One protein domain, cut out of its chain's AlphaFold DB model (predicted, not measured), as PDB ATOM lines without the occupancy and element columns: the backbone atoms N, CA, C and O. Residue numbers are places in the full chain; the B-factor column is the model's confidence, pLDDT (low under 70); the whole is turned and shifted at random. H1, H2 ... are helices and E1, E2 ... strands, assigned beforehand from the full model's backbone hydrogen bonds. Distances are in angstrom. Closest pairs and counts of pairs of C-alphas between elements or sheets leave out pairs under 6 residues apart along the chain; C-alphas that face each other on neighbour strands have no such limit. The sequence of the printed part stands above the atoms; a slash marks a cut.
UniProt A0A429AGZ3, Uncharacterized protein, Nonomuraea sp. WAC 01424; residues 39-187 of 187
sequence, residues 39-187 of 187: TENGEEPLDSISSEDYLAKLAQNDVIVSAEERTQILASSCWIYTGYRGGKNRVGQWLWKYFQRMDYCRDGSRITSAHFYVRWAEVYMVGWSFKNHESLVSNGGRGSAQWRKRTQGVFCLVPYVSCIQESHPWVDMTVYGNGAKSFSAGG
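AT A GLANCE: This is residues 39 to 187 of the 187 residues of an uncharacterized protein of Nonomuraea sp. WAC 01424 (UniProt A0A429AGZ3). What shape is this? It is an elongated sandwich: two twisted sheets, E1 to E5 and E6 to E10, lie face to face with their strands at 18 degrees, and H1 and H2 sit at one end on the first sheet. What makes it up? The printed part has 149 residues and is mostly strand, with ten named strands and two named helices in the order E1 E2 H1 H2 E3 E4 E5 E6 E7 E8 E9 E10; both sheets are branched and antiparallel. How dense is it? It is only just compact, close to loose, with a radius of gyration of the C-alphas of 17.3 A and spans of 53 by 29 by 23 A.

HOW THE PARTS SIT: How is the first sheet paired? E3, residues 77 to 88, has E1, residues 39 to 43, and E2, residues 47 to 49, on one side and E4, residues 94 to 106, on the other side; within hydrogen-bond range are N 42 and O 84, 3.0 A, N 49 and O 78, 3.0 A, and N 83 and O 100, 2.9 A. E5, residues 111 to 123, pairs with E4 through N 101 and O 118, 2.8 A; E3 E4 E5 is a meander of two hairpins, each strand the antiparallel neighbour of the one before. And the second? E7, residues 146 to 157, has E6, residues 128 to 140, on one side, at N 137 and O 150, 2.8 A, and E8, residues 165 to 167, and E9, residues 170 to 176, on the other side, at N 155 and O 167, 2.8 A, and N 149 and O 173, 2.9 A. E6 E7 E8 is a second meander, and E10, residues 181 to 186, forms a hairpin with E9, at N 172 and O 184, 2.8 A. How do the sheets face? Their facing parts are 8.4 A centre to centre; the closest C-alphas of E3 and E10, Arg 85 and Ala 185, are 6.2 A apart. Where are the helices? H1, residues 51 to 60, is over E4 and E5 at a height over the sheet of 9.8 A, and H2, residues 67 to 74, is over E5 on the same face. They touch at a steep tilt of 50 degrees, opposite ways, the closest C-alphas being Ser 51 and Leu 74, 5.3 A. In both, every O i to N i+4 pair is within hydrogen-bond range.

IN THESE COORDINATES: Where are the first and last elements? E1 begins at C-alpha 39, (18.189, 15.724, -38.832), and E10 ends at C-alpha 186, (11.097, 16.677, -34.508). Which strands are long? E7 spans 36.5 A, E3 35.9 A, E4 34.5 A, E6 34.4 A and E5 33.2 A; E5 bends by 52 degrees at residue 115 and E6 by 54 degrees at residue 131.

THE WHOLE: How far does it reach? The two farthest C-alphas, Ala 75 and Val 161, are 53.8 A apart. Are there cuts, long links or weak places? The printed part has no cut and no long link. Mean pLDDT of the printed part is 95.7, and residues 159 to 160 are under 70.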
ATOM      1  N   THR A  39      19.588  15.993 -38.531       92.44
ATOM      2  CA  THR A  39      18.189  15.724 -38.832       92.44
ATOM      3  C   THR A  39      17.579  16.789 -39.738       92.44
ATOM      4  O   THR A  39      17.895  17.972 -39.634       92.44
ATOM      5  N   GLU A  40      16.696  16.375 -40.643       95.94
ATOM      6  CA  GLU A  40      16.098  17.236 -41.664       95.94
ATOM      7  C   GLU A  40      14.594  16.982 -41.785       95.94
ATOM      8  O   GLU A  40      14.121  15.846 -41.704       95.94
ATOM      9  N   ASN A  41      13.846  18.062 -41.985       97.06
ATOM     10  CA  ASN A  41      12.402  18.043 -42.175       97.06
ATOM     11  C   ASN A  41      12.086  18.450 -43.608       97.06
ATOM     12  O   ASN A  41      12.792  19.284 -44.177       97.06
ATOM     13  N   GLY A  42      10.997  17.934 -44.161       96.25
ATOM     14  CA  GLY A  42      10.502  18.417 -45.438       96.25
ATOM     15  C   GLY A  42       9.019  18.173 -45.630       96.25
ATOM     16  O   GLY A  42       8.388  17.378 -44.933       96.25
ATOM     17  N   GLU A  43       8.476  18.890 -46.600       97.62
ATOM     18  CA  GLU A  43       7.095  18.795 -47.039       97.62
ATOM     19  C   GLU A  43       7.083  18.634 -48.551       97.62
ATOM     20  O   GLU A  43       7.862  19.280 -49.256       97.62
ATOM     21  N   GLU A  44       6.172  17.810 -49.052       96.44
ATOM     22  CA  GLU A  44       5.864  17.795 -50.474       96.44
ATOM     23  C   GLU A  44       4.874  18.929 -50.795       96.44
ATOM     24  O   GLU A  44       4.078  19.340 -49.931       96.44
ATOM     25  N   PRO A  45       4.913  19.475 -52.025       95.69
ATOM     26  CA  PRO A  45       3.863  20.357 -52.506       95.69
ATOM     27  C   PRO A  45       2.491  19.703 -52.341       95.69
ATOM     28  O   PRO A  45       2.349  18.489 -52.456       95.69
ATOM     29  N   LEU A  46       1.478  20.520 -52.057       95.69
ATOM     30  CA  LEU A  46       0.108  20.030 -51.983       95.69
ATOM     31  C   LEU A  46      -0.321  19.576 -53.384       95.69
ATOM     32  O   LEU A  46      -0.295  20.383 -54.312       95.69
ATOM     33  N   ASP A  47      -0.711  18.312 -53.517       97.50
ATOM     34  CA  ASP A  47      -1.098  17.717 -54.794       97.50
ATOM     35  C   ASP A  47      -2.622  17.580 -54.877       97.50
ATOM     36  O   ASP A  47      -3.277  17.218 -53.898       97.50
ATOM     37  N   SER A  48      -3.207  17.916 -56.023       97.50
ATOM     38  CA  SER A  48      -4.652  17.813 -56.234       97.50
ATOM     39  C   SER A  48      -5.005  16.425 -56.754       97.50
ATOM     40  O   SER A  48      -4.412  15.967 -57.725       97.50
ATOM     41  N   ILE A  49      -6.022  15.792 -56.174       97.88
ATOM     42  CA  ILE A  49      -6.596  14.537 -56.677       97.88
ATOM     43  C   ILE A  49      -8.037  14.797 -57.120       97.88
ATOM     44  O   ILE A  49      -8.751  15.570 -56.475       97.88
ATOM     45  N   SER A  50      -8.469  14.181 -58.223       98.31
ATOM     46  CA  SER A  50      -9.867  14.292 -58.644       98.31
ATOM     47  C   SER A  50     -10.792  13.676 -57.588       98.31
ATOM     48  O   SER A  50     -10.428  12.730 -56.878       98.31
ATOM     49  N   SER A  51     -12.001  14.213 -57.457       97.88
ATOM     50  CA  SER A  51     -12.982  13.688 -56.503       97.88
ATOM     51  C   SER A  51     -13.403  12.260 -56.871       97.88
ATOM     52  O   SER A  51     -13.669  11.443 -55.988       97.88
ATOM     53  N   GLU A  52     -13.401  11.931 -58.162       97.62
ATOM     54  CA  GLU A  52     -13.641  10.594 -58.699       97.62
ATOM     55  C   GLU A  52     -12.543   9.609 -58.291       97.62
ATOM     56  O   GLU A  52     -12.867   8.530 -57.794       97.62
ATOM     57  N   ASP A  53     -11.264   9.977 -58.426       98.19
ATOM     58  CA  ASP A  53     -10.140   9.123 -58.017       98.19
ATOM     59  C   ASP A  53     -10.119   8.927 -56.499       98.19
ATOM     60  O   ASP A  53      -9.851   7.829 -56.010       98.19
ATOM     61  N   TYR A  54     -10.455   9.969 -55.736       98.06
ATOM     62  CA  TYR A  54     -10.587   9.860 -54.286       98.06
ATOM     63  C   TYR A  54     -11.717   8.889 -53.895       98.06
ATOM     64  O   TYR A  54     -11.521   8.029 -53.034       98.06
ATOM     65  N   LEU A  55     -12.880   8.957 -54.553       97.94
ATOM     66  CA  LEU A  55     -13.977   7.999 -54.354       97.94
ATOM     67  C   LEU A  55     -13.612   6.580 -54.808       97.94
ATOM     68  O   LEU A  55     -13.968   5.615 -54.131       97.94
ATOM     69  N   ALA A  56     -12.891   6.437 -55.920       97.81
ATOM     70  CA  ALA A  56     -12.390   5.145 -56.377       97.81
ATOM     71  C   ALA A  56     -11.436   4.542 -55.342       97.81
ATOM     72  O   ALA A  56     -11.549   3.362 -55.011       97.81
ATOM     73  N   LYS A  57     -10.560   5.366 -54.755       97.38
ATOM     74  CA  LYS A  57      -9.685   4.959 -53.658       97.38
ATOM     75  C   LYS A  57     -10.487   4.516 -52.431       97.38
ATOM     76  O   LYS A  57     -10.154   3.482 -51.857       97.38
ATOM     77  N   LEU A  58     -11.546   5.241 -52.045       96.88
ATOM     78  CA  LEU A  58     -12.465   4.835 -50.963       96.88
ATOM     79  C   LEU A  58     -13.053   3.449 -51.218       96.88
ATOM     80  O   LEU A  58     -12.951   2.579 -50.357       96.88
ATOM     81  N   ALA A  59     -13.581   3.225 -52.421       96.88
ATOM     82  CA  ALA A  59     -14.154   1.942 -52.808       96.88
ATOM     83  C   ALA A  59     -13.116   0.805 -52.806       96.88
ATOM     84  O   ALA A  59     -13.409  -0.278 -52.319       96.88
ATOM     85  N   GLN A  60     -11.891   1.055 -53.286       97.12
ATOM     86  CA  GLN A  60     -10.795   0.073 -53.269       97.12
ATOM     87  C   GLN A  60     -10.343  -0.324 -51.857       97.12
ATOM     88  O   GLN A  60      -9.724  -1.370 -51.694       97.12
ATOM     89  N   ASN A  61     -10.609   0.514 -50.854       96.62
ATOM     90  CA  ASN A  61     -10.265   0.263 -49.454       96.62
ATOM     91  C   ASN A  61     -11.503  -0.112 -48.618       96.62
ATOM     92  O   ASN A  61     -11.488   0.065 -47.401       96.62
ATOM     93  N   ASP A  62     -12.580  -0.568 -49.270       96.75
ATOM     94  CA  ASP A  62     -13.842  -0.986 -48.648       96.75
ATOM     95  C   ASP A  62     -14.478   0.081 -47.728       96.75
ATOM     96  O   ASP A  62     -15.230  -0.224 -46.798       96.75
ATOM     97  N   VAL A  63     -14.205   1.367 -47.988       96.50
ATOM     98  CA  VAL A  63     -14.797   2.478 -47.234       96.50
ATOM     99  C   VAL A  63     -16.173   2.797 -47.808       96.50
ATOM    100  O   VAL A  63     -16.307   3.419 -48.865       96.50
ATOM    101  N   ILE A  64     -17.214   2.394 -47.084       93.94
ATOM    102  CA  ILE A  64     -18.603   2.690 -47.441       93.94
ATOM    103  C   ILE A  64     -18.907   4.151 -47.099       93.94
ATOM    104  O   ILE A  64     -18.930   4.539 -45.931       93.94
ATOM    105  N   VAL A  65     -19.190   4.953 -48.124       95.69
ATOM    106  CA  VAL A  65     -19.647   6.343 -47.983       95.69
ATOM    107  C   VAL A  65     -21.146   6.455 -48.242       95.69
ATOM    108  O   VAL A  65     -21.696   5.768 -49.105       95.69
ATOM    109  N   SER A  66     -21.827   7.332 -47.501       96.12
ATOM    110  CA  SER A  66     -23.247   7.609 -47.745       96.12
ATOM    111  C   SER A  66     -23.442   8.362 -49.068       96.12
ATOM    112  O   SER A  66     -22.520   8.998 -49.584       96.12
ATOM    113  N   ALA A  67     -24.657   8.335 -49.623       97.00
ATOM    114  CA  ALA A  67     -24.978   9.104 -50.829       97.00
ATOM    115  C   ALA A  67     -24.777  10.620 -50.630       97.00
ATOM    116  O   ALA A  67     -24.316  11.316 -51.537       97.00
ATOM    117  N   GLU A  68     -25.074  11.121 -49.428       95.44
ATOM    118  CA  GLU A  68     -24.846  12.517 -49.053       95.44
ATOM    119  C   GLU A  68     -23.349  12.849 -49.035       95.44
ATOM    120  O   GLU A  68     -22.923  13.796 -49.691       95.44
ATOM    121  N   GLU A  69     -22.535  12.034 -48.359       95.50
ATOM    122  CA  GLU A  69     -21.084  12.227 -48.306       95.50
ATOM    123  C   GLU A  69     -20.453  12.146 -49.696       95.50
ATOM    124  O   GLU A  69     -19.609  12.967 -50.045       95.50
ATOM    125  N   ARG A  70     -20.899  11.202 -50.529       97.12
ATOM    126  CA  ARG A  70     -20.455  11.102 -51.922       97.12
ATOM    127  C   ARG A  70     -20.747  12.385 -52.698       97.12
ATOM    128  O   ARG A  70     -19.884  12.856 -53.432       97.12
ATOM    129  N   THR A  71     -21.934  12.962 -52.517       96.81
ATOM    130  CA  THR A  71     -22.316  14.233 -53.154       96.81
ATOM    131  C   THR A  71     -21.444  15.385 -52.651       96.81
ATOM    132  O   THR A  71     -20.975  16.190 -53.453       96.81
ATOM    133  N   GLN A  72     -21.155  15.435 -51.347       96.25
ATOM    134  CA  GLN A  72     -20.253  16.433 -50.763       96.25
ATOM    135  C   GLN A  72     -18.824  16.306 -51.306       96.25
ATOM    136  O   GLN A  72     -18.214  17.321 -51.632       96.25
ATOM    137  N   ILE A  73     -18.297  15.084 -51.450       97.06
ATOM    138  CA  ILE A  73     -16.970  14.827 -52.034       97.06
ATOM    139  C   ILE A  73     -16.919  15.300 -53.491       97.06
ATOM    140  O   ILE A  73     -15.999  16.028 -53.855       97.06
ATOM    141  N   LEU A  74     -17.919  14.954 -54.306       97.69
ATOM    142  CA  LEU A  74     -17.992  15.374 -55.714       97.69
ATOM    143  C   LEU A  74     -18.098  16.897 -55.882       97.69
ATOM    144  O   LEU A  74     -17.603  17.437 -56.863       97.69
ATOM    145  N   ALA A  75     -18.709  17.596 -54.922       97.00
ATOM    146  CA  ALA A  75     -18.793  19.057 -54.909       97.00
ATOM    147  C   ALA A  75     -17.566  19.752 -54.276       97.00
ATOM    148  O   ALA A  75     -17.519  20.980 -54.217       97.00
ATOM    149  N   SER A  76     -16.594  18.988 -53.769       97.56
ATOM    150  CA  SER A  76     -15.404  19.491 -53.074       97.56
ATOM    151  C   SER A  76     -14.152  19.426 -53.944       97.56
ATOM    152  O   SER A  76     -14.119  18.770 -54.978       97.56
ATOM    153  N   SER A  77     -13.083  20.070 -53.474       98.00
ATOM    154  CA  SER A  77     -11.724  19.852 -53.985       98.00
ATOM    155  C   SER A  77     -10.978  18.873 -53.079       98.00
ATOM    156  O   SER A  77     -10.984  19.051 -51.857       98.00
ATOM    157  N   CYS A  78     -10.342  17.858 -53.659       98.31
ATOM    158  CA  CYS A  78      -9.589  16.847 -52.922       98.31
ATOM    159  C   CYS A  78      -8.079  17.025 -53.112       98.31
ATOM    160  O   CYS A  78      -7.602  17.441 -54.168       98.31
ATOM    161  N   TRP A  79      -7.324  16.743 -52.052       98.38
ATOM    162  CA  TRP A  79      -5.910  17.074 -51.942       98.38
ATOM    163  C   TRP A  79      -5.139  15.987 -51.200       98.38
ATOM    164  O   TRP A  79      -5.672  15.333 -50.301       98.38
ATOM    165  N   ILE A  80      -3.867  15.852 -51.552       98.38
ATOM    166  CA  ILE A  80      -2.876  14.999 -50.912       98.38
ATOM    167  C   ILE A  80      -1.805  15.908 -50.317       98.38
ATOM    168  O   ILE A  80      -1.249  16.772 -50.997       98.38
ATOM    169  N   TYR A  81      -1.506  15.703 -49.040       98.38
ATOM    170  CA  TYR A  81      -0.436  16.403 -48.347       98.38
ATOM    171  C   TYR A  81       0.503  15.401 -47.689       98.38
ATOM    172  O   TYR A  81       0.052  14.586 -46.881       98.38
ATOM    173  N   THR A  82       1.798  15.499 -47.994       98.62
ATOM    174  CA  THR A  82       2.848  14.656 -47.413       98.62
ATOM    175  C   THR A  82       3.872  15.510 -46.670       98.62
ATOM    176  O   THR A  82       4.348  16.523 -47.183       98.62
ATOM    177  N   GLY A  83       4.241  15.082 -45.468       98.31
ATOM    178  CA  GLY A  83       5.344  15.635 -44.688       98.31
ATOM    179  C   GLY A  83       6.269  14.525 -44.201       98.31
ATOM    180  O   GLY A  83       5.841  13.380 -44.030       98.31
ATOM    181  N   TYR A  84       7.539  14.849 -43.969       98.44
ATOM    182  CA  TYR A  84       8.516  13.876 -43.498       98.44
ATOM    183  C   TYR A  84       9.559  14.457 -42.543       98.44
ATOM    184  O   TYR A  84       9.883  15.646 -42.551       98.44
ATOM    185  N   ARG A  85      10.138  13.550 -41.761       97.88
ATOM    186  CA  ARG A  85      11.295  13.755 -40.888       97.88
ATOM    187  C   ARG A  85      12.346  12.712 -41.230       97.88
ATOM    188  O   ARG A  85      12.002  11.541 -41.336       97.88
ATOM    189  N   GLY A  86      13.609  13.086 -41.383       96.94
ATOM    190  CA  GLY A  86      14.674  12.123 -41.658       96.94
ATOM    191  C   GLY A  86      15.980  12.434 -40.948       96.94
ATOM    192  O   GLY A  86      16.231  13.569 -40.547       96.94
ATOM    193  N   GLY A  87      16.821  11.411 -40.833       95.56
ATOM    194  CA  GLY A  87      18.194  11.513 -40.351       95.56
ATOM    195  C   GLY A  87      19.188  11.422 -41.507       95.56
ATOM    196  O   GLY A  87      19.019  10.599 -42.408       95.56
ATOM    197  N   LYS A  88      20.238  12.240 -41.474       95.31
ATOM    198  CA  LYS A  88      21.370  12.254 -42.401       95.31
ATOM    199  C   LYS A  88      22.684  12.087 -41.656       95.31
ATOM    200  O   LYS A  88      22.895  12.719 -40.626       95.31
ATOM    201  N   ASN A  89      23.606  11.311 -42.211       92.44
ATOM    202  CA  ASN A  89      24.968  11.261 -41.687       92.44
ATOM    203  C   ASN A  89      25.727  12.580 -41.944       92.44
ATOM    204  O   ASN A  89      25.251  13.476 -42.642       92.44
ATOM    205  N   ARG A  90      26.952  12.681 -41.417       89.12
ATOM    206  CA  ARG A  90      27.808  13.878 -41.551       89.12
ATOM    207  C   ARG A  90      28.156  14.258 -42.996       89.12
ATOM    208  O   ARG A  90      28.530  15.399 -43.234       89.12
ATOM    209  N   VAL A  91      28.042  13.330 -43.948       92.31
ATOM    210  CA  VAL A  91      28.275  13.590 -45.379       92.31
ATOM    211  C   VAL A  91      26.977  13.883 -46.145       92.31
ATOM    212  O   VAL A  91      26.985  13.967 -47.369       92.31
ATOM    213  N   GLY A  92      25.854  14.048 -45.438       92.62
ATOM    214  CA  GLY A  92      24.567  14.452 -46.006       92.62
ATOM    215  C   GLY A  92      23.743  13.323 -46.634       92.62
ATOM    216  O   GLY A  92      22.710  13.601 -47.247       92.62
ATOM    217  N   GLN A  93      24.150  12.060 -46.492       95.06
ATOM    218  CA  GLN A  93      23.381  10.916 -46.987       95.06
ATOM    219  C   GLN A  93      22.268  10.552 -46.009       95.06
ATOM    220  O   GLN A  93      22.490  10.520 -44.798       95.06
ATOM    221  N   TRP A  94      21.088  10.227 -46.536       96.75
ATOM    222  CA  TRP A  94      19.965   9.757 -45.730       96.75
ATOM    223  C   TRP A  94      20.291   8.430 -45.039       96.75
ATOM    224  O   TRP A  94      20.835   7.510 -45.646       96.75
ATOM    225  N   LEU A  95      19.929   8.342 -43.763       95.69
ATOM    226  CA  LEU A  95      19.979   7.136 -42.940       95.69
ATOM    227  C   LEU A  95      18.605   6.471 -42.919       95.69
ATOM    228  O   LEU A  95      18.463   5.283 -43.205       95.69
ATOM    229  N   TRP A  96      17.592   7.282 -42.628       96.50
ATOM    230  CA  TRP A  96      16.192   6.902 -42.547       96.50
ATOM    231  C   TRP A  96      15.299   8.119 -42.802       96.50
ATOM    232  O   TRP A  96      15.727   9.267 -42.640       96.50
ATOM    233  N   LYS A  97      14.046   7.860 -43.176       98.25
ATOM    234  CA  LYS A  97      12.970   8.850 -43.242       98.25
ATOM    235  C   LYS A  97      11.672   8.269 -42.705       98.25
ATOM    236  O   LYS A  97      11.335   7.119 -42.967       98.25
ATOM    237  N   TYR A  98      10.938   9.098 -41.988       98.44
ATOM    238  CA  TYR A  98       9.601   8.843 -41.493       98.44
ATOM    239  C   TYR A  98       8.630   9.782 -42.194       98.44
ATOM    240  O   TYR A  98       8.777  11.003 -42.114       98.44
ATOM    241  N   PHE A  99       7.653   9.209 -42.880       98.56
ATOM    242  CA  PHE A  99       6.706   9.934 -43.707       98.56
ATOM    243  C   PHE A  99       5.302   9.845 -43.133       98.56
ATOM    244  O   PHE A  99       4.897   8.841 -42.538       98.56
ATOM    245  N   GLN A 100       4.536  10.896 -43.387       98.44
ATOM    246  CA  GLN A 100       3.124  10.965 -43.087       98.44
ATOM    247  C   GLN A 100       2.392  11.629 -44.254       98.44
ATOM    248  O   GLN A 100       2.805  12.683 -44.731       98.44
ATOM    249  N   ARG A 101       1.291  11.021 -44.692       98.31
ATOM    250  CA  ARG A 101       0.438  11.491 -45.782       98.31
ATOM    251  C   ARG A 101      -1.018  11.566 -45.334       98.31
ATOM    252  O   ARG A 101      -1.521  10.667 -44.656       98.31
ATOM    253  N   MET A 102      -1.689  12.640 -45.731       98.38
ATOM    254  CA  MET A 102      -3.103  12.903 -45.479       98.38
ATOM    255  C   MET A 102      -3.795  13.200 -46.805       98.38
ATOM    256  O   MET A 102      -3.418  14.158 -47.479       98.38
ATOM    257  N   ASP A 103      -4.828  12.426 -47.139       98.25
ATOM    258  CA  ASP A 103      -5.692  12.720 -48.280       98.25
ATOM    259  C   ASP A 103      -7.059  13.149 -47.759       98.25
ATOM    260  O   ASP A 103      -7.654  12.491 -46.898       98.25
ATOM    261  N   TYR A 104      -7.546  14.272 -48.263       98.19
ATOM    262  CA  TYR A 104      -8.739  14.916 -47.736       98.19
ATOM    263  C   TYR A 104      -9.452  15.727 -48.809       98.19
ATOM    264  O   TYR A 104      -8.842  16.163 -49.781       98.19
ATOM    265  N   CYS A 105     -10.741  15.978 -48.600       98.44
ATOM    266  CA  CYS A 105     -11.542  16.861 -49.441       98.44
ATOM    267  C   CYS A 105     -12.059  18.049 -48.628       98.44
ATOM    268  O   CYS A 105     -12.282  17.939 -47.418       98.44
ATOM    269  N   ARG A 106     -12.226  19.199 -49.287       97.94
ATOM    270  CA  ARG A 106     -12.682  20.452 -48.672       97.94
ATOM    271  C   ARG A 106     -13.555  21.283 -49.609       97.94
ATOM    272  O   ARG A 106     -13.337  21.288 -50.822       97.94
ATOM    273  N   ASP A 107     -14.459  22.057 -49.015       97.25
ATOM    274  CA  ASP A 107     -15.386  22.968 -49.709       97.25
ATOM    275  C   ASP A 107     -15.005  24.460 -49.586       97.25
ATOM    276  O   ASP A 107     -15.766  25.342 -49.969       97.25
ATOM    277  N   GLY A 108     -13.828  24.759 -49.023       96.62
ATOM    278  CA  GLY A 108     -13.367  26.126 -48.754       96.62
ATOM    279  C   GLY A 108     -13.681  26.631 -47.342       96.62
ATOM    280  O   GLY A 108     -13.067  27.600 -46.896       96.62
ATOM    281  N   SER A 109     -14.559  25.956 -46.598       97.00
ATOM    282  CA  SER A 109     -14.896  26.290 -45.207       97.00
ATOM    283  C   SER A 109     -14.600  25.145 -44.237       97.00
ATOM    284  O   SER A 109     -14.114  25.366 -43.126       97.00
ATOM    285  N   ARG A 110     -14.855  23.906 -44.663       98.12
ATOM    286  CA  ARG A 110     -14.766  22.695 -43.850       98.12
ATOM    287  C   ARG A 110     -14.117  21.565 -44.633       98.12
ATOM    288  O   ARG A 110     -14.005  21.590 -45.859       98.12
ATOM    289  N   ILE A 111     -13.678  20.563 -43.887       98.19
ATOM    290  CA  ILE A 111     -13.232  19.285 -44.419       98.19
ATOM    291  C   ILE A 111     -14.479  18.436 -44.690       98.19
ATOM    292  O   ILE A 111     -15.239  18.137 -43.770       98.19
ATOM    293  N   THR A 112     -14.700  18.051 -45.941       97.62
ATOM    294  CA  THR A 112     -15.856  17.245 -46.370       97.62
ATOM    295  C   THR A 112     -15.548  15.752 -46.386       97.62
ATOM    296  O   THR A 112     -16.452  14.936 -46.238       97.62
ATOM    297  N   SER A 113     -14.270  15.371 -46.471       97.31
ATOM    298  CA  SER A 113     -13.830  13.985 -46.298       97.31
ATOM    299  C   SER A 113     -12.395  13.908 -45.783       97.31
ATOM    300  O   SER A 113     -11.576  14.761 -46.113       97.31
ATOM    301  N   ALA A 114     -12.105  12.905 -44.952       96.62
ATOM    302  CA  ALA A 114     -10.819  12.728 -44.269       96.62
ATOM    303  C   ALA A 114     -10.595  11.259 -43.861       96.62
ATOM    304  O   ALA A 114     -10.347  10.951 -42.694       96.62
ATOM    305  N   HIS A 115     -10.763  10.338 -44.811       93.56
ATOM    306  CA  HIS A 115     -10.672   8.894 -44.541       93.56
ATOM    307  C   HIS A 115      -9.250   8.359 -44.659       93.56
ATOM    308  O   HIS A 115      -8.899   7.381 -44.003       93.56
ATOM    309  N   PHE A 116      -8.421   8.998 -45.486       95.62
ATOM    310  CA  PHE A 116      -7.134   8.445 -45.870       95.62
ATOM    311  C   PHE A 116      -5.975   9.121 -45.175       95.62
ATOM    312  O   PHE A 116      -5.639  10.280 -45.406       95.62
ATOM    313  N   TYR A 117      -5.325   8.325 -44.350       95.62
ATOM    314  CA  TYR A 117      -4.144   8.696 -43.617       95.62
ATOM    315  C   TYR A 117      -3.163   7.526 -43.692       95.62
ATOM    316  O   TYR A 117      -3.524   6.402 -43.344       95.62
ATOM    317  N   VAL A 118      -1.936   7.786 -44.140       96.94
ATOM    318  CA  VAL A 118      -0.884   6.768 -44.244       96.94
ATOM    319  C   VAL A 118       0.387   7.298 -43.600       96.94
ATOM    320  O   VAL A 118       0.723   8.473 -43.714       96.94
ATOM    321  N   ARG A 119       1.106   6.413 -42.919       97.25
ATOM    322  CA  ARG A 119       2.457   6.648 -42.412       97.25
ATOM    323  C   ARG A 119       3.329   5.482 -42.807       97.25
ATOM    324  O   ARG A 119       2.863   4.344 -42.795       97.25
ATOM    325  N   TRP A 120       4.575   5.767 -43.132       98.19
ATOM    326  CA  TRP A 120       5.549   4.740 -43.453       98.19
ATOM    327  C   TRP A 120       6.951   5.219 -43.105       98.19
ATOM    328  O   TRP A 120       7.181   6.381 -42.765       98.19
ATOM    329  N   ALA A 121       7.879   4.282 -43.157       97.94
ATOM    330  CA  ALA A 121       9.276   4.505 -42.883       97.94
ATOM    331  C   ALA A 121      10.103   3.948 -44.034       97.94
ATOM    332  O   ALA A 121       9.813   2.870 -44.549       97.94
ATOM    333  N   GLU A 122      11.156   4.666 -44.392       98.12
ATOM    334  CA  GLU A 122      12.167   4.215 -45.337       98.12
ATOM    335  C   GLU A 122      13.522   4.213 -44.638       98.12
ATOM    336  O   GLU A 122      13.849   5.122 -43.869       98.12
ATOM    337  N   VAL A 123      14.312   3.174 -44.890       96.94
ATOM    338  CA  VAL A 123      15.664   3.018 -44.352       96.94
ATOM    339  C   VAL A 123      16.623   2.920 -45.525       96.94
ATOM    340  O   VAL A 123      16.433   2.094 -46.414       96.94
ATOM    341  N   TYR A 124      17.653   3.759 -45.516       96.06
ATOM    342  CA  TYR A 124      18.603   3.884 -46.622       96.06
ATOM    343  C   TYR A 124      20.002   3.381 -46.262       96.06
ATOM    344  O   TYR A 124      20.760   3.002 -47.150       96.06
ATOM    345  N   MET A 125      20.357   3.361 -44.972       93.38
ATOM    346  CA  MET A 125      21.664   2.896 -44.511       93.38
ATOM    347  C   MET A 125      21.555   1.589 -43.728       93.38
ATOM    348  O   MET A 125      20.752   1.462 -42.803       93.38
ATOM    349  N   VAL A 126      22.421   0.631 -44.075       90.69
ATOM    350  CA  VAL A 126      22.554  -0.644 -43.362       90.69
ATOM    351  C   VAL A 126      22.853  -0.395 -41.885       90.69
ATOM    352  O   VAL A 126      23.624   0.493 -41.528       90.69
ATOM    353  N   GLY A 127      22.234  -1.196 -41.024       90.50
ATOM    354  CA  GLY A 127      22.325  -1.065 -39.574       90.50
ATOM    355  C   GLY A 127      21.111  -0.359 -38.992       90.50
ATOM    356  O   GLY A 127      20.639  -0.780 -37.943       90.50
ATOM    357  N   TRP A 128      20.537   0.634 -39.672       93.38
ATOM    358  CA  TRP A 128      19.258   1.195 -39.250       93.38
ATOM    359  C   TRP A 128      18.109   0.232 -39.558       93.38
ATOM    360  O   TRP A 128      18.151  -0.558 -40.499       93.38
ATOM    361  N   SER A 129      17.070   0.284 -38.738       95.31
ATOM    362  CA  SER A 129      15.835  -0.468 -38.933       95.31
ATOM    363  C   SER A 129      14.666   0.321 -38.366       95.31
ATOM    364  O   SER A 129      14.783   0.920 -37.295       95.31
ATOM    365  N   PHE A 130      13.544   0.327 -39.080       96.50
ATOM    366  CA  PHE A 130      12.284   0.809 -38.533       96.50
ATOM    367  C   PHE A 130      11.687  -0.275 -37.636       96.50
ATOM    368  O   PHE A 130      11.596  -1.433 -38.045       96.50
ATOM    369  N   LYS A 131      11.319   0.086 -36.408       95.44
ATOM    370  CA  LYS A 131      10.807  -0.861 -35.415       95.44
ATOM    371  C   LYS A 131       9.295  -0.896 -35.411       95.44
ATOM    372  O   LYS A 131       8.702  -1.943 -35.648       95.44
ATOM    373  N   ASN A 132       8.675   0.241 -35.133       96.19
ATOM    374  CA  ASN A 132       7.231   0.365 -35.053       96.19
ATOM    375  C   ASN A 132       6.803   1.837 -35.100       96.19
ATOM    376  O   ASN A 132       7.611   2.768 -35.104       96.19
ATOM    377  N   HIS A 133       5.489   2.027 -35.125       97.25
ATOM    378  CA  HIS A 133       4.875   3.304 -34.806       97.25
ATOM    379  C   HIS A 133       4.554   3.345 -33.312       97.25
ATOM    380  O   HIS A 133       3.918   2.424 -32.803       97.25
ATOM    381  N   GLU A 134       4.948   4.418 -32.638       94.75
ATOM    382  CA  GLU A 134       4.817   4.553 -31.186       94.75
ATOM    383  C   GLU A 134       3.514   5.250 -30.790       94.75
ATOM    384  O   GLU A 134       2.807   4.810 -29.887       94.75
ATOM    385  N   SER A 135       3.156   6.325 -31.497       93.50
ATOM    386  CA  SER A 135       2.026   7.172 -31.117       93.50
ATOM    387  C   SER A 135       1.222   7.662 -32.317       93.50
ATOM    388  O   SER A 135       1.720   7.762 -33.448       93.50
ATOM    389  N   LEU A 136      -0.059   7.938 -32.067       96.25
ATOM    390  CA  LEU A 136      -1.003   8.547 -32.997       96.25
ATOM    391  C   LEU A 136      -1.944   9.475 -32.225       96.25
ATOM    392  O   LEU A 136      -2.703   9.032 -31.369       96.25
ATOM    393  N   VAL A 137      -1.952  10.752 -32.598       96.69
ATOM    394  CA  VAL A 137      -2.948  11.734 -32.156       96.69
ATOM    395  C   VAL A 137      -3.739  12.195 -33.373       96.69
ATOM    396  O   VAL A 137      -3.168  12.503 -34.420       96.69
ATOM    397  N   SER A 138      -5.062  12.247 -33.237       97.25
ATOM    398  CA  SER A 138      -5.985  12.674 -34.287       97.25
ATOM    399  C   SER A 138      -7.003  13.654 -33.721       97.25
ATOM    400  O   SER A 138      -7.601  13.373 -32.686       97.25
ATOM    401  N   ASN A 139      -7.230  14.776 -34.402       97.31
ATOM    402  CA  ASN A 139      -8.244  15.765 -34.021       97.31
ATOM    403  C   ASN A 139      -8.925  16.350 -35.273       97.31
ATOM    404  O   ASN A 139      -8.276  16.533 -36.303       97.31
ATOM    405  N   GLY A 140     -10.223  16.640 -35.190       96.94
ATOM    406  CA  GLY A 140     -11.026  17.160 -36.295       96.94
ATOM    407  C   GLY A 140     -11.307  16.111 -37.372       96.94
ATOM    408  O   GLY A 140     -11.492  14.934 -37.064       96.94
ATOM    409  N   GLY A 141     -11.328  16.533 -38.636       95.56
ATOM    410  CA  GLY A 141     -11.707  15.690 -39.775       95.56
ATOM    411  C   GLY A 141     -13.016  16.146 -40.409       95.56
ATOM    412  O   GLY A 141     -13.340  17.334 -40.388       95.56
ATOM    413  N   ARG A 142     -13.774  15.202 -40.977       96.06
ATOM    414  CA  ARG A 142     -15.033  15.491 -41.677       96.06
ATOM    415  C   ARG A 142     -15.983  16.345 -40.828       96.06
ATOM    416  O   ARG A 142     -16.201  16.067 -39.652       96.06
ATOM    417  N   GLY A 143     -16.549  17.385 -41.434       96.38
ATOM    418  CA  GLY A 143     -17.469  18.335 -40.803       96.38
ATOM    419  C   GLY A 143     -16.793  19.417 -39.952       96.38
ATOM    420  O   GLY A 143     -17.469  20.363 -39.542       96.38
ATOM    421  N   SER A 144     -15.479  19.318 -39.718       97.88
ATOM    422  CA  SER A 144     -14.685  20.287 -38.952       97.88
ATOM    423  C   SER A 144     -13.946  21.266 -39.867       97.88
ATOM    424  O   SER A 144     -13.714  20.992 -41.043       97.88
ATOM    425  N   ALA A 145     -13.521  22.409 -39.323       98.06
ATOM    426  CA  ALA A 145     -12.706  23.387 -40.055       98.06
ATOM    427  C   ALA A 145     -11.254  22.924 -40.289       98.06
ATOM    428  O   ALA A 145     -10.552  23.492 -41.123       98.06
ATOM    429  N   GLN A 146     -10.797  21.905 -39.555       98.19
ATOM    430  CA  GLN A 146      -9.436  21.383 -39.631       98.19
ATOM    431  C   GLN A 146      -9.394  19.872 -39.410       98.19
ATOM    432  O   GLN A 146     -10.293  19.294 -38.790       98.19
ATOM    433  N   TRP A 147      -8.309  19.255 -39.857       98.50
ATOM    434  CA  TRP A 147      -7.958  17.874 -39.566       98.50
ATOM    435  C   TRP A 147      -6.474  17.794 -39.223       98.50
ATOM    436  O   TRP A 147      -5.627  18.150 -40.040       98.50
ATOM    437  N   ARG A 148      -6.166  17.351 -38.002       98.31
ATOM    438  CA  ARG A 148      -4.806  17.224 -37.476       98.31
ATOM    439  C   ARG A 148      -4.463  15.764 -37.224       98.31
ATOM    440  O   ARG A 148      -5.236  15.044 -36.584       98.31
ATOM    441  N   LYS A 149      -3.271  15.362 -37.657       98.19
ATOM    442  CA  LYS A 149      -2.659  14.062 -37.382       98.19
ATOM    443  C   LYS A 149      -1.221  14.266 -36.921       98.19
ATOM    444  O   LYS A 149      -0.416  14.840 -37.651       98.19
ATOM    445  N   ARG A 150      -0.891  13.741 -35.744       98.00
ATOM    446  CA  ARG A 150       0.490  13.634 -35.264       98.00
ATOM    447  C   ARG A 150       0.844  12.176 -35.089       98.00
ATOM    448  O   ARG A 150       0.119  11.470 -34.388       98.00
ATOM    449  N   THR A 151       1.959  11.740 -35.659       98.06
ATOM    450  CA  THR A 151       2.483  10.397 -35.412       98.06
ATOM    451  C   THR A 151       3.952  10.382 -35.102       98.06
ATOM    452  O   THR A 151       4.673  11.318 -35.424       98.06
ATOM    453  N   GLN A 152       4.363   9.298 -34.455       98.00
ATOM    454  CA  GLN A 152       5.734   9.049 -34.057       98.00
ATOM    455  C   GLN A 152       6.138   7.644 -34.494       98.00
ATOM    456  O   GLN A 152       5.363   6.694 -34.331       98.00
ATOM    457  N   GLY A 153       7.317   7.535 -35.093       97.38
ATOM    458  CA  GLY A 153       7.966   6.274 -35.434       97.38
ATOM    459  C   GLY A 153       9.170   6.017 -34.538       97.38
ATOM    460  O   GLY A 153       9.639   6.936 -33.874       97.38
ATOM    461  N   VAL A 154       9.680   4.787 -34.560       96.06
ATOM    462  CA  VAL A 154      10.915   4.405 -33.861       96.06
ATOM    463  C   VAL A 154      11.885   3.773 -34.847       96.06
ATOM    464  O   VAL A 154      11.564   2.789 -35.522       96.06
ATOM    465  N   PHE A 155      13.087   4.333 -34.913       95.44
ATOM    466  CA  PHE A 155      14.217   3.795 -35.658       95.44
ATOM    467  C   PHE A 155      15.311   3.367 -34.701       95.44
ATOM    468  O   PHE A 155      15.527   3.986 -33.667       95.44
ATOM    469  N   CYS A 156      16.021   2.318 -35.084       93.81
ATOM    470  CA  CYS A 156      17.029   1.696 -34.249       93.81
ATOM    471  C   CYS A 156      18.241   1.295 -35.082       93.81
ATOM    472  O   CYS A 156      18.097   0.607 -36.100       93.81
ATOM    473  N   LEU A 157      19.418   1.713 -34.626       91.62
ATOM    474  CA  LEU A 157      20.715   1.335 -35.167       91.62
ATOM    475  C   LEU A 157      21.202   0.039 -34.497       91.62
ATOM    476  O   LEU A 157      21.431   0.002 -33.290       91.62
ATOM    477  N   VAL A 158      21.390  -0.991 -35.324       83.06
ATOM    478  CA  VAL A 158      21.794  -2.377 -35.036       83.06
ATOM    479  C   VAL A 158      20.760  -3.146 -34.196       83.06
ATOM    480  O   VAL A 158      20.660  -2.941 -32.996       83.06
ATOM    481  N   PRO A 159      19.987  -4.076 -34.792       68.06
ATOM    482  CA  PRO A 159      18.823  -4.666 -34.130       68.06
ATOM    483  C   PRO A 159      19.049  -6.012 -33.410       68.06
ATOM    484  O   PRO A 159      18.068  -6.577 -32.940       68.06
ATOM    485  N   TYR A 160      20.267  -6.573 -33.372       65.19
ATOM    486  CA  TYR A 160      20.469  -7.999 -33.043       65.19
ATOM    487  C   TYR A 160      20.200  -8.393 -31.579       65.19
ATOM    488  O   TYR A 160      19.793  -9.525 -31.342       65.19
ATOM    489  N   VAL A 161      20.407  -7.495 -30.609       71.19
ATOM    490  CA  VAL A 161      20.152  -7.771 -29.174       71.19
ATOM    491  C   VAL A 161      19.577  -6.569 -28.422       71.19
ATOM    492  O   VAL A 161      18.737  -6.740 -27.545       71.19
ATOM    493  N   SER A 162      19.975  -5.353 -28.790       81.31
ATOM    494  CA  SER A 162      19.461  -4.093 -28.254       81.31
ATOM    495  C   SER A 162      19.761  -2.969 -29.243       81.31
ATOM    496  O   SER A 162      20.680  -3.090 -30.052       81.31
ATOM    497  N   CYS A 163      18.983  -1.888 -29.194       86.50
ATOM    498  CA  CYS A 163      19.246  -0.709 -30.007       86.50
ATOM    499  C   CYS A 163      20.450   0.043 -29.449       86.50
ATOM    500  O   CYS A 163      20.438   0.464 -28.297       86.50
ATOM    501  N   ILE A 164      21.496   0.195 -30.265       87.44
ATOM    502  CA  ILE A 164      22.678   0.979 -29.879       87.44
ATOM    503  C   ILE A 164      22.329   2.467 -29.888       87.44
ATOM    504  O   ILE A 164      22.770   3.221 -29.027       87.44
ATOM    505  N   GLN A 165      21.516   2.876 -30.859       89.38
ATOM    506  CA  GLN A 165      20.980   4.222 -30.954       89.38
ATOM    507  C   GLN A 165      19.526   4.148 -31.401       89.38
ATOM    508  O   GLN A 165      19.200   3.412 -32.337       89.38
ATOM    509  N   GLU A 166      18.678   4.937 -30.755       91.88
ATOM    510  CA  GLU A 166      17.276   5.097 -31.117       91.88
ATOM    511  C   GLU A 166      17.027   6.503 -31.660       91.88
ATOM    512  O   GLU A 166      17.703   7.468 -31.298       91.88
ATOM    513  N   SER A 167      16.059   6.617 -32.560       93.75
ATOM    514  CA  SER A 167      15.502   7.897 -32.974       93.75
ATOM    515  C   SER A 167      13.988   7.777 -33.017       93.75
ATOM    516  O   SER A 167      13.459   6.795 -33.544       93.75
ATOM    517  N   HIS A 168      13.307   8.782 -32.465       96.38
ATOM    518  CA  HIS A 168      11.855   8.795 -32.301       96.38
ATOM    519  C   HIS A 168      11.221   9.926 -33.115       96.38
ATOM    520  O   HIS A 168      10.593  10.827 -32.534       96.38
ATOM    521  N   PRO A 169      11.386   9.926 -34.454       97.19
ATOM    522  CA  PRO A 169      10.890  11.006 -35.278       97.19
ATOM    523  C   PRO A 169       9.377  11.099 -35.167       97.19
ATOM    524  O   PRO A 169       8.652  10.109 -35.311       97.19
ATOM    525  N   TRP A 170       8.894  12.317 -34.972       97.81
ATOM    526  CA  TRP A 170       7.481  12.630 -35.044       97.81
ATOM    527  C   TRP A 170       7.199  13.645 -36.145       97.81
ATOM    528  O   TRP A 170       8.000  14.537 -36.425       97.81
ATOM    529  N   VAL A 171       6.026  13.497 -36.754       98.44
ATOM    530  CA  VAL A 171       5.469  14.393 -37.768       98.44
ATOM    531  C   VAL A 171       4.075  14.807 -37.310       98.44
ATOM    532  O   VAL A 171       3.268  13.966 -36.918       98.44
ATOM    533  N   ASP A 172       3.804  16.107 -37.321       98.50
ATOM    534  CA  ASP A 172       2.546  16.734 -36.920       98.50
ATOM    535  C   ASP A 172       2.040  17.598 -38.074       98.50
ATOM    536  O   ASP A 172       2.667  18.587 -38.452       98.50
ATOM    537  N   MET A 173       0.919  17.196 -38.659       98.62
ATOM    538  CA  MET A 173       0.332  17.837 -39.831       98.62
ATOM    539  C   MET A 173      -1.092  18.259 -39.515       98.62
ATOM    540  O   MET A 173      -1.870  17.482 -38.959       98.62
ATOM    541  N   THR A 174      -1.443  19.481 -39.906       98.62
ATOM    542  CA  THR A 174      -2.826  19.968 -39.886       98.62
ATOM    543  C   THR A 174      -3.185  20.527 -41.249       98.62
ATOM    544  O   THR A 174      -2.442  21.328 -41.814       98.62
ATOM    545  N   VAL A 175      -4.338  20.116 -41.764       98.44
ATOM    546  CA  VAL A 175      -4.947  20.664 -42.979       98.44
ATOM    547  C   VAL A 175      -6.253  21.358 -42.626       98.44
ATOM    548  O   VAL A 175      -6.958  20.936 -41.706       98.44
ATOM    549  N   TYR A 176      -6.577  22.427 -43.349       98.50
ATOM    550  CA  TYR A 176      -7.726  23.281 -43.056       98.50
ATOM    551  C   TYR A 176      -8.721  23.304 -44.223       98.50
ATOM    552  O   TYR A 176      -8.341  23.189 -45.389       98.50
ATOM    553  N   GLY A 177     -10.007  23.505 -43.919       97.69
ATOM    554  CA  GLY A 177     -11.074  23.612 -44.925       97.69
ATOM    555  C   GLY A 177     -10.853  24.769 -45.907       97.69
ATOM    556  O   GLY A 177     -11.115  24.643 -47.104       97.69
ATOM    557  N   ASN A 178     -10.252  25.861 -45.430       97.44
ATOM    558  CA  ASN A 178      -9.862  27.008 -46.252       97.44
ATOM    559  C   ASN A 178      -8.608  26.767 -47.116       97.44
ATOM    560  O   ASN A 178      -8.318  27.568 -48.001       97.44
ATOM    561  N   GLY A 179      -7.897  25.649 -46.928       96.38
ATOM    562  CA  GLY A 179      -6.731  25.272 -47.733       96.38
ATOM    563  C   GLY A 179      -5.390  25.660 -47.153       96.38
ATOM    564  O   GLY A 179      -4.368  25.310 -47.738       96.38
ATOM    565  N   ALA A 180      -5.378  26.335 -46.005       97.81
ATOM    566  CA  ALA A 180      -4.161  26.435 -45.228       97.81
ATOM    567  C   ALA A 180      -3.676  25.027 -44.837       97.81
ATOM    568  O   ALA A 180      -4.449  24.061 -44.773       97.81
ATOM    569  N   LYS A 181      -2.382  24.929 -44.550       97.75
ATOM    570  CA  LYS A 181      -1.736  23.738 -44.003       97.75
ATOM    571  C   LYS A 181      -0.673  24.164 -42.999       97.75
ATOM    572  O   LYS A 181      -0.119  25.256 -43.111       97.75
ATOM    573  N   SER A 182      -0.399  23.309 -42.027       98.00
ATOM    574  CA  SER A 182       0.713  23.481 -41.098       98.00
ATOM    575  C   SER A 182       1.432  22.160 -40.902       98.00
ATOM    576  O   SER A 182       0.779  21.124 -40.746       98.00
ATOM    577  N   PHE A 183       2.752  22.225 -40.806       98.06
ATOM    578  CA  PHE A 183       3.603  21.081 -40.539       98.06
ATOM    579  C   PHE A 183       4.637  21.421 -39.472       98.06
ATOM    580  O   PHE A 183       5.185  22.522 -39.420       98.06
ATOM    581  N   SER A 184       4.879  20.454 -38.600       97.81
ATOM    582  CA  SER A 184       5.944  20.475 -37.614       97.81
ATOM    583  C   SER A 184       6.485  19.061 -37.466       97.81
ATOM    584  O   SER A 184       5.732  18.090 -37.525       97.81
ATOM    585  N   ALA A 185       7.790  18.935 -37.270       97.50
ATOM    586  CA  ALA A 185       8.437  17.654 -37.062       97.50
ATOM    587  C   ALA A 185       9.626  17.803 -36.115       97.50
ATOM    588  O   ALA A 185      10.216  18.881 -36.005       97.50
ATOM    589  N   GLY A 186       9.986  16.712 -35.450       94.56
ATOM    590  CA  GLY A 186      11.097  16.677 -34.508       94.56
ATOM    591  C   GLY A 186      11.356  15.271 -33.993       94.56
ATOM    592  O   GLY A 186      10.908  14.302 -34.608       94.56
ATOM    593  N   GLY A 187      12.065  15.194 -32.866       89.19
ATOM    594  CA  GLY A 187      12.619  13.937 -32.357       89.19
ATOM    595  C   GLY A 187      13.848  13.480 -33.129       89.19
ATOM    596  O   GLY A 187      14.208  14.149 -34.139       89.19
TER     597      GLY A 187